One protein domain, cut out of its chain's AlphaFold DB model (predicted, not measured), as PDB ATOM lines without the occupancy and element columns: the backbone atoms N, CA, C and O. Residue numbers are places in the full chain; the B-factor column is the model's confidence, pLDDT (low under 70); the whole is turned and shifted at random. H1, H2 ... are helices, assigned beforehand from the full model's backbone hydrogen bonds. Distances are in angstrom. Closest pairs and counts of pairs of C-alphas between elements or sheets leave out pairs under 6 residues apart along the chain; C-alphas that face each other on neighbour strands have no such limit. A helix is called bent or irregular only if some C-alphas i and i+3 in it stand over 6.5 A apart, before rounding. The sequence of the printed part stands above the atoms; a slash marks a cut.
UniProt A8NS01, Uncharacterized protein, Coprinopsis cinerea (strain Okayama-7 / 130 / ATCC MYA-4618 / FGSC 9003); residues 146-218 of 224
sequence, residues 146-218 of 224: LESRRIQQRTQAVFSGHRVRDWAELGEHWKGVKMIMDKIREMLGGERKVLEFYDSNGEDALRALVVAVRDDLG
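Overview. This is residues 146 to 218 of the 224 residues of an uncharacterized protein of Coprinopsis cinerea (strain Okayama-7 / 130 / ATCC MYA-4618 / FGSC 9003) (UniProt A8NS01). Helices H2 and H3 and the arm H4b of a bent fourth helix cross one another at large angles and pack together as a small core, while H1 reaches away at one end and packs on the other arm, H4a. The printed part has 73 residues with four named helices, H1 to H4 in order, and no named strand; the class is all helix. It is compact, with a radius of gyration of the C-alphas of 11.6 A, and elongated, spanning 35 by 21 by 19 A.

Arrangement. H1, residues 146 to 158, touches H4a, residues 191 to 200, at a steep tilt of 58 degrees, the same way; the closest C-alphas, of Thr 155 and Leu 195, are 5.9 A apart. H2, residues 161 to 168, meets H1 only through their link. H2 touches H3, residues 174 to 188, about perpendicular at 89 degrees, closest at C-alphas 165 and 177, 5.7 A. H4, residues 191 to 216, was assigned as one helix by its hydrogen bonds but is bent: C-alphas 200 and 203 are 9.6 A apart. Its arm H4b, residues 203 to 216, touches H2, closest at C-alphas 168 and 211, 5.5 A. With residues 209 to 214 alone H4b touches H3, closest at C-alphas 180 and 214, 6.0 A. H3 and H4a touch only at the corner, closest at C-alphas 188 and 194, 6.1 A. H1 and H3 are apart. In H1, H2, H3, H4a and H4b every O i to N i+4 pair is within hydrogen-bond range.

Along the chain. H1 begins at C-alpha 146 (12.243, -42.040, 11.156) and is 18.6 A long; H2 is 10.2 A, H3 21.2 A, H4a 14.4 A and H4b 20.0 A. H4b ends at C-alpha 216 (13.225, -7.237, 7.598).

Size, cuts and confidence. The two C-alphas farthest apart, of Leu 146 and Gly 218, are 37.2 A apart. The printed part has no cut, the three links are tight, and no printed residue is under 70 in pLDDT.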
ATOM      1  N   LEU A 146      11.860 -41.861  12.559       95.44
ATOM      2  CA  LEU A 146      12.243 -42.040  11.156       95.44
ATOM      3  C   LEU A 146      11.717 -40.899  10.286       95.44
ATOM      4  O   LEU A 146      12.474 -40.337   9.495       95.44
ATOM      5  N   GLU A 147      10.461 -40.513  10.482       95.38
ATOM      6  CA  GLU A 147       9.836 -39.431   9.728       95.38
ATOM      7  C   GLU A 147      10.492 -38.081  10.028       95.38
ATOM      8  O   GLU A 147      10.861 -37.351   9.110       95.38
ATOM      9  N   SER A 148      10.757 -37.784  11.305       94.56
ATOM     10  CA  SER A 148      11.478 -36.566  11.701       94.56
ATOM     11  C   SER A 148      12.842 -36.465  11.015       94.56
ATOM     12  O   SER A 148      13.226 -35.398  10.546       94.56
ATOM     13  N   ARG A 149      13.565 -37.583  10.882       93.50
ATOM     14  CA  ARG A 149      14.847 -37.599  10.164       93.50
ATOM     15  C   ARG A 149      14.692 -37.430   8.670       93.50
ATOM     16  O   ARG A 149      15.514 -36.754   8.064       93.50
ATOM     17  N   ARG A 150      13.679 -38.052   8.069       95.19
ATOM     18  CA  ARG A 150      13.401 -37.890   6.643       95.19
ATOM     19  C   ARG A 150      13.122 -36.423   6.327       95.19
ATOM     20  O   ARG A 150      13.686 -35.890   5.373       95.19
ATOM     21  N   ILE A 151      12.317 -35.766   7.163       95.75
ATOM     22  CA  ILE A 151      12.038 -34.329   7.078       95.75
ATOM     23  C   ILE A 151      13.323 -33.527   7.261       95.75
ATOM     24  O   ILE A 151      13.622 -32.693   6.412       95.75
ATOM     25  N   GLN A 152      14.111 -33.805   8.299       95.25
ATOM     26  CA  GLN A 152      15.353 -33.083   8.566       95.25
ATOM     27  C   GLN A 152      16.356 -33.216   7.411       95.25
ATOM     28  O   GLN A 152      16.927 -32.222   6.978       95.25
ATOM     29  N   GLN A 153      16.543 -34.420   6.863       95.75
ATOM     30  CA  GLN A 153      17.445 -34.671   5.734       95.75
ATOM     31  C   GLN A 153      16.983 -33.947   4.467       95.75
ATOM     32  O   GLN A 153      17.793 -33.295   3.808       95.75
ATOM     33  N   ARG A 154      15.684 -34.019   4.136       97.12
ATOM     34  CA  ARG A 154      15.126 -33.284   2.989       97.12
ATOM     35  C   ARG A 154      15.246 -31.777   3.192       97.12
ATOM     36  O   ARG A 154      15.707 -31.087   2.289       97.12
ATOM     37  N   THR A 155      14.914 -31.284   4.382       97.44
ATOM     38  CA  THR A 155      15.032 -29.865   4.741       97.44
ATOM     39  C   THR A 155      16.480 -29.408   4.648       97.44
ATOM     40  O   THR A 155      16.746 -28.379   4.049       97.44
ATOM     41  N   GLN A 156      17.442 -30.183   5.149       96.69
ATOM     42  CA  GLN A 156      18.861 -29.851   5.043       96.69
ATOM     43  C   GLN A 156      19.345 -29.835   3.586       96.69
ATOM     44  O   GLN A 156      20.204 -29.023   3.250       96.69
ATOM     45  N   ALA A 157      18.802 -30.685   2.712       97.56
ATOM     46  CA  ALA A 157      19.158 -30.686   1.295       97.56
ATOM     47  C   ALA A 157      18.679 -29.417   0.562       97.56
ATOM     48  O   ALA A 157      19.427 -28.867  -0.249       97.56
ATOM     49  N   VAL A 158      17.467 -28.932   0.864       98.06
ATOM     50  CA  VAL A 158      16.847 -27.785   0.162       98.06
ATOM     51  C   VAL A 158      17.054 -26.443   0.869       98.06
ATOM     52  O   VAL A 158      17.128 -25.404   0.223       98.06
ATOM     53  N   PHE A 159      17.207 -26.461   2.192       98.12
ATOM     54  CA  PHE A 159      17.264 -25.306   3.088       98.12
ATOM     55  C   PHE A 159      18.422 -25.460   4.091       98.12
ATOM     56  O   PHE A 159      18.243 -25.593   5.305       98.12
ATOM     57  N   SER A 160      19.648 -25.469   3.566       98.19
ATOM     58  CA  SER A 160      20.878 -25.462   4.366       98.19
ATOM     59  C   SER A 160      21.378 -24.043   4.628       98.19
ATOM     60  O   SER A 160      21.127 -23.122   3.852       98.19
ATOM     61  N   GLY A 161      22.193 -23.874   5.674       98.00
ATOM     62  CA  GLY A 161      22.857 -22.596   5.942       98.00
ATOM     63  C   GLY A 161      23.753 -22.121   4.792       98.00
ATOM     64  O   GLY A 161      23.901 -20.920   4.603       98.00
ATOM     65  N   HIS A 162      24.307 -23.033   3.982       98.00
ATOM     66  CA  HIS A 162      25.070 -22.645   2.796       98.00
ATOM     67  C   HIS A 162      24.177 -22.003   1.736       98.00
ATOM     68  O   HIS A 162      24.488 -20.901   1.303       98.00
ATOM     69  N   ARG A 163      23.046 -22.634   1.400       98.25
ATOM     70  CA  ARG A 163      22.075 -22.074   0.449       98.25
ATOM     71  C   ARG A 163      21.544 -20.725   0.926       98.25
ATOM     72  O   ARG A 163      21.573 -19.759   0.180       98.25
ATOM     73  N   VAL A 164      21.137 -20.639   2.194       98.19
ATOM     74  CA  VAL A 164      20.606 -19.396   2.782       98.19
ATOM     75  C   VAL A 164      21.646 -18.279   2.755       98.19
ATOM     76  O   VAL A 164      21.315 -17.147   2.421       98.19
ATOM     77  N   ARG A 165      22.909 -18.584   3.064       97.81
ATOM     78  CA  ARG A 165      24.022 -17.635   2.959       97.81
ATOM     79  C   ARG A 165      24.205 -17.101   1.543       97.81
ATOM     80  O   ARG A 165      24.399 -15.897   1.396       97.81
ATOM     81  N   ASP A 166      24.165 -17.981   0.549       97.56
ATOM     82  CA  ASP A 166      24.379 -17.614  -0.850       97.56
ATOM     83  C   ASP A 166      23.198 -16.783  -1.364       97.56
ATOM     84  O   ASP A 166      23.390 -15.726  -1.955       97.56
ATOM     85  N   TRP A 167      21.969 -17.200  -1.050       98.19
ATOM     86  CA  TRP A 167      20.745 -16.475  -1.390       98.19
ATOM     87  C   TRP A 167      20.656 -15.095  -0.734       98.19
ATOM     88  O   TRP A 167      20.162 -14.161  -1.359       98.19
ATOM     89  N   ALA A 168      21.119 -14.971   0.513       97.38
ATOM     90  CA  ALA A 168      21.107 -13.725   1.274       97.38
ATOM     91  C   ALA A 168      22.352 -12.847   1.033       97.38
ATOM     92  O   ALA A 168      22.399 -11.727   1.543       97.38
ATOM     93  N   GLU A 169      23.350 -13.335   0.285       96.56
ATOM     94  CA  GLU A 169      24.611 -12.643  -0.034       96.56
ATOM     95  C   GLU A 169      25.419 -12.202   1.207       96.56
ATOM     96  O   GLU A 169      26.125 -11.193   1.217       96.56
ATOM     97  N   LEU A 170      25.343 -12.988   2.287       93.88
ATOM     98  CA  LEU A 170      25.896 -12.620   3.598       93.88
ATOM     99  C   LEU A 170      27.391 -12.928   3.786       93.88
ATOM    100  O   LEU A 170      27.957 -12.594   4.831       93.88
ATOM    101  N   GLY A 171      28.047 -13.567   2.812       93.00
ATOM    102  CA  GLY A 171      29.448 -13.987   2.937       93.00
ATOM    103  C   GLY A 171      29.669 -14.854   4.183       93.00
ATOM    104  O   GLY A 171      28.923 -15.793   4.437       93.00
ATOM    105  N   GLU A 172      30.665 -14.539   5.011       93.38
ATOM    106  CA  GLU A 172      30.989 -15.324   6.216       93.38
ATOM    107  C   GLU A 172      30.138 -14.981   7.458       93.38
ATOM    108  O   GLU A 172      30.412 -15.457   8.563       93.38
ATOM    109  N   HIS A 173      29.077 -14.178   7.314       94.12
ATOM    110  CA  HIS A 173      28.247 -13.740   8.437       94.12
ATOM    111  C   HIS A 173      27.268 -14.831   8.933       94.12
ATOM    112  O   HIS A 173      26.047 -14.732   8.800       94.12
ATOM    113  N   TRP A 174      27.809 -15.881   9.558       95.81
ATOM    114  CA  TRP A 174      27.059 -17.064  10.009       95.81
ATOM    115  C   TRP A 174      25.935 -16.754  11.011       95.81
ATOM    116  O   TRP A 174      24.903 -17.427  11.003       95.81
ATOM    117  N   LYS A 175      26.103 -15.731  11.864       96.94
ATOM    118  CA  LYS A 175      25.066 -15.314  12.823       96.94
ATOM    119  C   LYS A 175      23.816 -14.812  12.103       96.94
ATOM    120  O   LYS A 175      22.716 -15.191  12.486       96.94
ATOM    121  N   GLY A 176      23.991 -14.025  11.037       97.12
ATOM    122  CA  GLY A 176      22.876 -13.525  10.237       97.12
ATOM    123  C   GLY A 176      22.126 -14.642   9.517       97.12
ATOM    124  O   GLY A 176      20.903 -14.695   9.569       97.12
ATOM    125  N   VAL A 177      22.864 -15.599   8.945       97.81
ATOM    126  CA  VAL A 177      22.286 -16.810   8.336       97.81
ATOM    127  C   VAL A 177      21.421 -17.562   9.348       97.81
ATOM    128  O   VAL A 177      20.289 -17.924   9.038       97.81
ATOM    129  N   LYS A 178      21.924 -17.760  10.575       97.88
ATOM    130  CA  LYS A 178      21.165 -18.422  11.640       97.88
ATOM    131  C   LYS A 178      19.876 -17.663  11.977       97.88
ATOM    132  O   LYS A 178      18.826 -18.291  12.030       97.88
ATOM    133  N   MET A 179      19.947 -16.341  12.152       98.12
ATOM    134  CA  MET A 179      18.768 -15.512  12.450       98.12
ATOM    135  C   MET A 179      17.697 -15.618  11.359       98.12
ATOM    136  O   MET A 179      16.527 -15.809  11.680       98.12
ATOM    137  N   ILE A 180      18.095 -15.576  10.082       98.31
ATOM    138  CA  ILE A 180      17.171 -15.745   8.951       98.31
ATOM    139  C   ILE A 180      16.525 -17.134   8.980       98.31
ATOM    140  O   ILE A 180      15.307 -17.253   8.866       98.31
ATOM    141  N   MET A 181      17.321 -18.195   9.158       98.44
ATOM    142  CA  MET A 181      16.793 -19.561   9.210       98.44
ATOM    143  C   MET A 181      15.817 -19.761  10.370       98.44
ATOM    144  O   MET A 181      14.771 -20.380  10.181       98.44
ATOM    145  N   ASP A 182      16.150 -19.260  11.560       98.25
ATOM    146  CA  ASP A 182      15.310 -19.389  12.750       98.25
ATOM    147  C   ASP A 182      13.995 -18.616  12.571       98.25
ATOM    148  O   ASP A 182      12.930 -19.176  12.831       98.25
ATOM    149  N   LYS A 183      14.044 -17.400  12.006       98.31
ATOM    150  CA  LYS A 183      12.852 -16.600  11.695       98.31
ATOM    151  C   LYS A 183      11.950 -17.264  10.651       98.31
ATOM    152  O   LYS A 183      10.740 -17.300  10.833       98.31
ATOM    153  N   ILE A 184      12.512 -17.848   9.591       98.38
ATOM    154  CA  ILE A 184      11.725 -18.580   8.578       98.38
ATOM    155  C   ILE A 184      11.068 -19.822   9.180       98.38
ATOM    156  O   ILE A 184       9.895 -20.086   8.919       98.38
ATOM    157  N   ARG A 185      11.797 -20.584  10.009       98.06
ATOM    158  CA  ARG A 185      11.221 -21.737  10.716       98.06
ATOM    159  C   ARG A 185      10.099 -21.305  11.655       98.06
ATOM    160  O   ARG A 185       9.085 -21.987  11.704       98.06
ATOM    161  N   GLU A 186      10.259 -20.194  12.368       98.12
ATOM    162  CA  GLU A 186       9.216 -19.623  13.224       98.12
ATOM    163  C   GLU A 186       7.982 -19.213  12.404       98.12
ATOM    164  O   GLU A 186       6.877 -19.646  12.717       98.12
ATOM    165  N   MET A 187       8.171 -18.459  11.314       98.00
ATOM    166  CA  MET A 187       7.089 -17.980  10.443       98.00
ATOM    167  C   MET A 187       6.295 -19.114   9.794       98.00
ATOM    168  O   MET A 187       5.074 -19.021   9.684       98.00
ATOM    169  N   LEU A 188       6.975 -20.173   9.345       97.69
ATOM    170  CA  LEU A 188       6.318 -21.293   8.674       97.69
ATOM    171  C   LEU A 188       5.787 -22.345   9.657       97.69
ATOM    172  O   LEU A 188       4.899 -23.100   9.287       97.69
ATOM    173  N   GLY A 189       6.268 -22.396  10.904       97.12
ATOM    174  CA  GLY A 189       5.832 -23.387  11.898       97.12
ATOM    175  C   GLY A 189       6.684 -24.664  11.938       97.12
ATOM    176  O   GLY A 189       6.171 -25.755  12.186       97.12
ATOM    177  N   GLY A 190       7.991 -24.546  11.694       96.19
ATOM    178  CA  GLY A 190       8.990 -25.611  11.837       96.19
ATOM    179  C   GLY A 190       9.464 -26.239  10.521       96.19
ATOM    180  O   GLY A 190       9.038 -25.863   9.431       96.19
ATOM    181  N   GLU A 191      10.369 -27.222  10.614       95.94
ATOM    182  CA  GLU A 191      11.035 -27.835   9.446       95.94
ATOM    183  C   GLU A 191      10.058 -28.473   8.452       95.94
ATOM    184  O   GLU A 191      10.205 -28.305   7.243       95.94
ATOM    185  N   ARG A 192       9.018 -29.154   8.952       97.00
ATOM    186  CA  ARG A 192       7.996 -29.771   8.095       97.00
ATOM    187  C   ARG A 192       7.320 -28.731   7.198       97.00
ATOM    188  O   ARG A 192       7.143 -28.981   6.013       97.00
ATOM    189  N   LYS A 193       6.991 -27.560   7.743       98.12
ATOM    190  CA  LYS A 193       6.309 -26.496   7.001       98.12
ATOM    191  C   LYS A 193       7.222 -25.755   6.031       98.12
ATOM    192  O   LYS A 193       6.761 -25.354   4.968       98.12
ATOM    193  N   VAL A 194       8.520 -25.658   6.332       98.06
ATOM    194  CA  VAL A 194       9.530 -25.216   5.354       98.06
ATOM    195  C   VAL A 194       9.532 -26.140   4.137       98.06
ATOM    196  O   VAL A 194       9.524 -25.667   3.002       98.06
ATOM    197  N   LEU A 195       9.507 -27.455   4.363       97.75
ATOM    198  CA  LEU A 195       9.501 -28.434   3.281       97.75
ATOM    199  C   LEU A 195       8.192 -28.406   2.478       97.75
ATOM    200  O   LEU A 195       8.244 -28.419   1.255       97.75
ATOM    201  N   GLU A 196       7.036 -28.302   3.140       98.00
ATOM    202  CA  GLU A 196       5.736 -28.133   2.465       98.00
ATOM    203  C   GLU A 196       5.695 -26.855   1.609       98.00
ATOM    204  O   GLU A 196       5.195 -26.878   0.482       98.00
ATOM    205  N   PHE A 197       6.257 -25.749   2.115       98.44
ATOM    206  CA  PHE A 197       6.374 -24.500   1.366       98.44
ATOM    207  C   PHE A 197       7.262 -24.673   0.131       98.44
ATOM    208  O   PHE A 197       6.877 -24.240  -0.953       98.44
ATOM    209  N   TYR A 198       8.415 -25.330   0.276       98.12
ATOM    210  CA  TYR A 198       9.312 -25.629  -0.839       98.12
ATOM    211  C   TYR A 198       8.644 -26.524  -1.890       98.12
ATOM    212  O   TYR A 198       8.681 -26.202  -3.074       98.12
ATOM    213  N   ASP A 199       7.995 -27.612  -1.466       97.69
ATOM    214  CA  ASP A 199       7.344 -28.569  -2.367       97.69
ATOM    215  C   ASP A 199       6.172 -27.915  -3.136       97.69
ATOM    216  O   ASP A 199       5.905 -28.286  -4.276       97.69
ATOM    217  N   SER A 200       5.507 -26.910  -2.547       98.25
ATOM    218  CA  SER A 200       4.368 -26.211  -3.170       98.25
ATOM    219  C   SER A 200       4.765 -25.008  -4.033       98.25
ATOM    220  O   SER A 200       4.098 -24.730  -5.026       98.25
ATOM    221  N   ASN A 201       5.814 -24.268  -3.652       98.31
ATOM    222  CA  ASN A 201       6.152 -22.973  -4.263       98.31
ATOM    223  C   ASN A 201       7.491 -22.970  -5.023       98.31
ATOM    224  O   ASN A 201       7.776 -22.022  -5.752       98.31
ATOM    225  N   GLY A 202       8.314 -24.010  -4.873       98.12
ATOM    226  CA  GLY A 202       9.620 -24.124  -5.518       98.12
ATOM    227  C   GLY A 202      10.749 -23.349  -4.828       98.12
ATOM    228  O   GLY A 202      10.564 -22.643  -3.832       98.12
ATOM    229  N   GLU A 203      11.961 -23.505  -5.371       98.25
ATOM    230  CA  GLU A 203      13.185 -22.914  -4.812       98.25
ATOM    231  C   GLU A 203      13.174 -21.380  -4.868       98.25
ATOM    232  O   GLU A 203      13.541 -20.737  -3.885       98.25
ATOM    233  N   ASP A 204      12.704 -20.790  -5.969       98.31
ATOM    234  CA  ASP A 204      12.712 -19.334  -6.164       98.31
ATOM    235  C   ASP A 204      11.846 -18.603  -5.133       98.31
ATOM    236  O   ASP A 204      12.249 -17.566  -4.604       98.31
ATOM    237  N   ALA A 205      10.690 -19.170  -4.776       98.25
ATOM    238  CA  ALA A 205       9.831 -18.613  -3.737       98.25
ATOM    239  C   ALA A 205      10.492 -18.683  -2.352       98.25
ATOM    240  O   ALA A 205      10.431 -17.725  -1.581       98.25
ATOM    241  N   LEU A 206      11.167 -19.795  -2.036       98.44
ATOM    242  CA  LEU A 206      11.895 -19.936  -0.772       98.44
ATOM    243  C   LEU A 206      13.102 -18.988  -0.711       98.44
ATOM    244  O   LEU A 206      13.372 -18.397   0.335       98.44
ATOM    245  N   ARG A 207      13.792 -18.787  -1.837       98.56
ATOM    246  CA  ARG A 207      14.866 -17.800  -1.975       98.56
ATOM    247  C   ARG A 207      14.346 -16.376  -1.779       98.56
ATOM    248  O   ARG A 207      14.956 -15.616  -1.029       98.56
ATOM    249  N   ALA A 208      13.225 -16.022  -2.403       98.31
ATOM    250  CA  ALA A 208      12.593 -14.715  -2.228       98.31
ATOM    251  C   ALA A 208      12.205 -14.472  -0.762       98.31
ATOM    252  O   ALA A 208      12.462 -13.393  -0.229       98.31
ATOM    253  N   LEU A 209      11.680 -15.495  -0.077       98.38
ATOM    254  CA  LEU A 209      11.382 -15.432   1.355       98.38
ATOM    255  C   LEU A 209      12.647 -15.196   2.199       98.38
ATOM    256  O   LEU A 209      12.622 -14.397   3.132       98.38
ATOM    257  N   VAL A 210      13.765 -15.844   1.859       98.38
ATOM    258  CA  VAL A 210      15.064 -15.620   2.518       98.38
ATOM    259  C   VAL A 210      15.546 -14.181   2.374       98.38
ATOM    260  O   VAL A 210      15.984 -13.592   3.363       98.38
ATOM    261  N   VAL A 211      15.432 -13.601   1.179       98.31
ATOM    262  CA  VAL A 211      15.793 -12.197   0.928       98.31
ATOM    263  C   VAL A 211      14.878 -11.251   1.710       98.31
ATOM    264  O   VAL A 211      15.374 -10.362   2.396       98.31
ATOM    265  N   ALA A 212      13.564 -11.492   1.702       98.12
ATOM    266  CA  ALA A 212      12.605 -10.675   2.442       98.12
ATOM    267  C   ALA A 212      12.872 -10.683   3.959       98.12
ATOM    268  O   ALA A 212      12.892  -9.630   4.590       98.12
ATOM    269  N   VAL A 213      13.140 -11.857   4.546       98.19
ATOM    270  CA  VAL A 213      13.462 -11.978   5.980       98.19
ATOM    271  C   VAL A 213      14.814 -11.345   6.318       98.19
ATOM    272  O   VAL A 213      14.966 -10.757   7.386       98.19
ATOM    273  N   ARG A 214      15.811 -11.435   5.429       97.88
ATOM    274  CA  ARG A 214      17.092 -10.731   5.601       97.88
ATOM    275  C   ARG A 214      16.877  -9.223   5.726       97.88
ATOM    276  O   ARG A 214      17.454  -8.610   6.625       97.88
ATOM    277  N   ASP A 215      16.085  -8.661   4.818       97.62
ATOM    278  CA  ASP A 215      15.838  -7.222   4.739       97.62
ATOM    279  C   ASP A 215      15.017  -6.734   5.943       97.62
ATOM    280  O   ASP A 215      15.378  -5.726   6.547       97.62
ATOM    281  N   ASP A 216      14.003  -7.497   6.372       97.88
ATOM    282  CA  ASP A 216      13.225  -7.237   7.598       97.88
ATOM    283  C   ASP A 216      14.107  -7.209   8.859       97.88
ATOM    284  O   ASP A 216      13.969  -6.345   9.723       97.88
ATOM    285  N   LEU A 217      15.085  -8.115   8.942       97.31
ATOM    286  CA  LEU A 217      16.035  -8.165  10.055       97.31
ATOM    287  C   LEU A 217      17.163  -7.118   9.953       97.31
ATOM    288  O   LEU A 217      17.974  -7.014  10.876       97.31
ATOM    289  N   GLY A 218      17.267  -6.379   8.841       96.81
ATOM    290  CA  GLY A 218      18.342  -5.412   8.598       96.81
ATOM    291  C   GLY A 218      19.743  -6.040   8.565       96.81
ATOM    292  O   GLY A 218      20.731  -5.400   8.939       96.81
TER     293      GLY A 218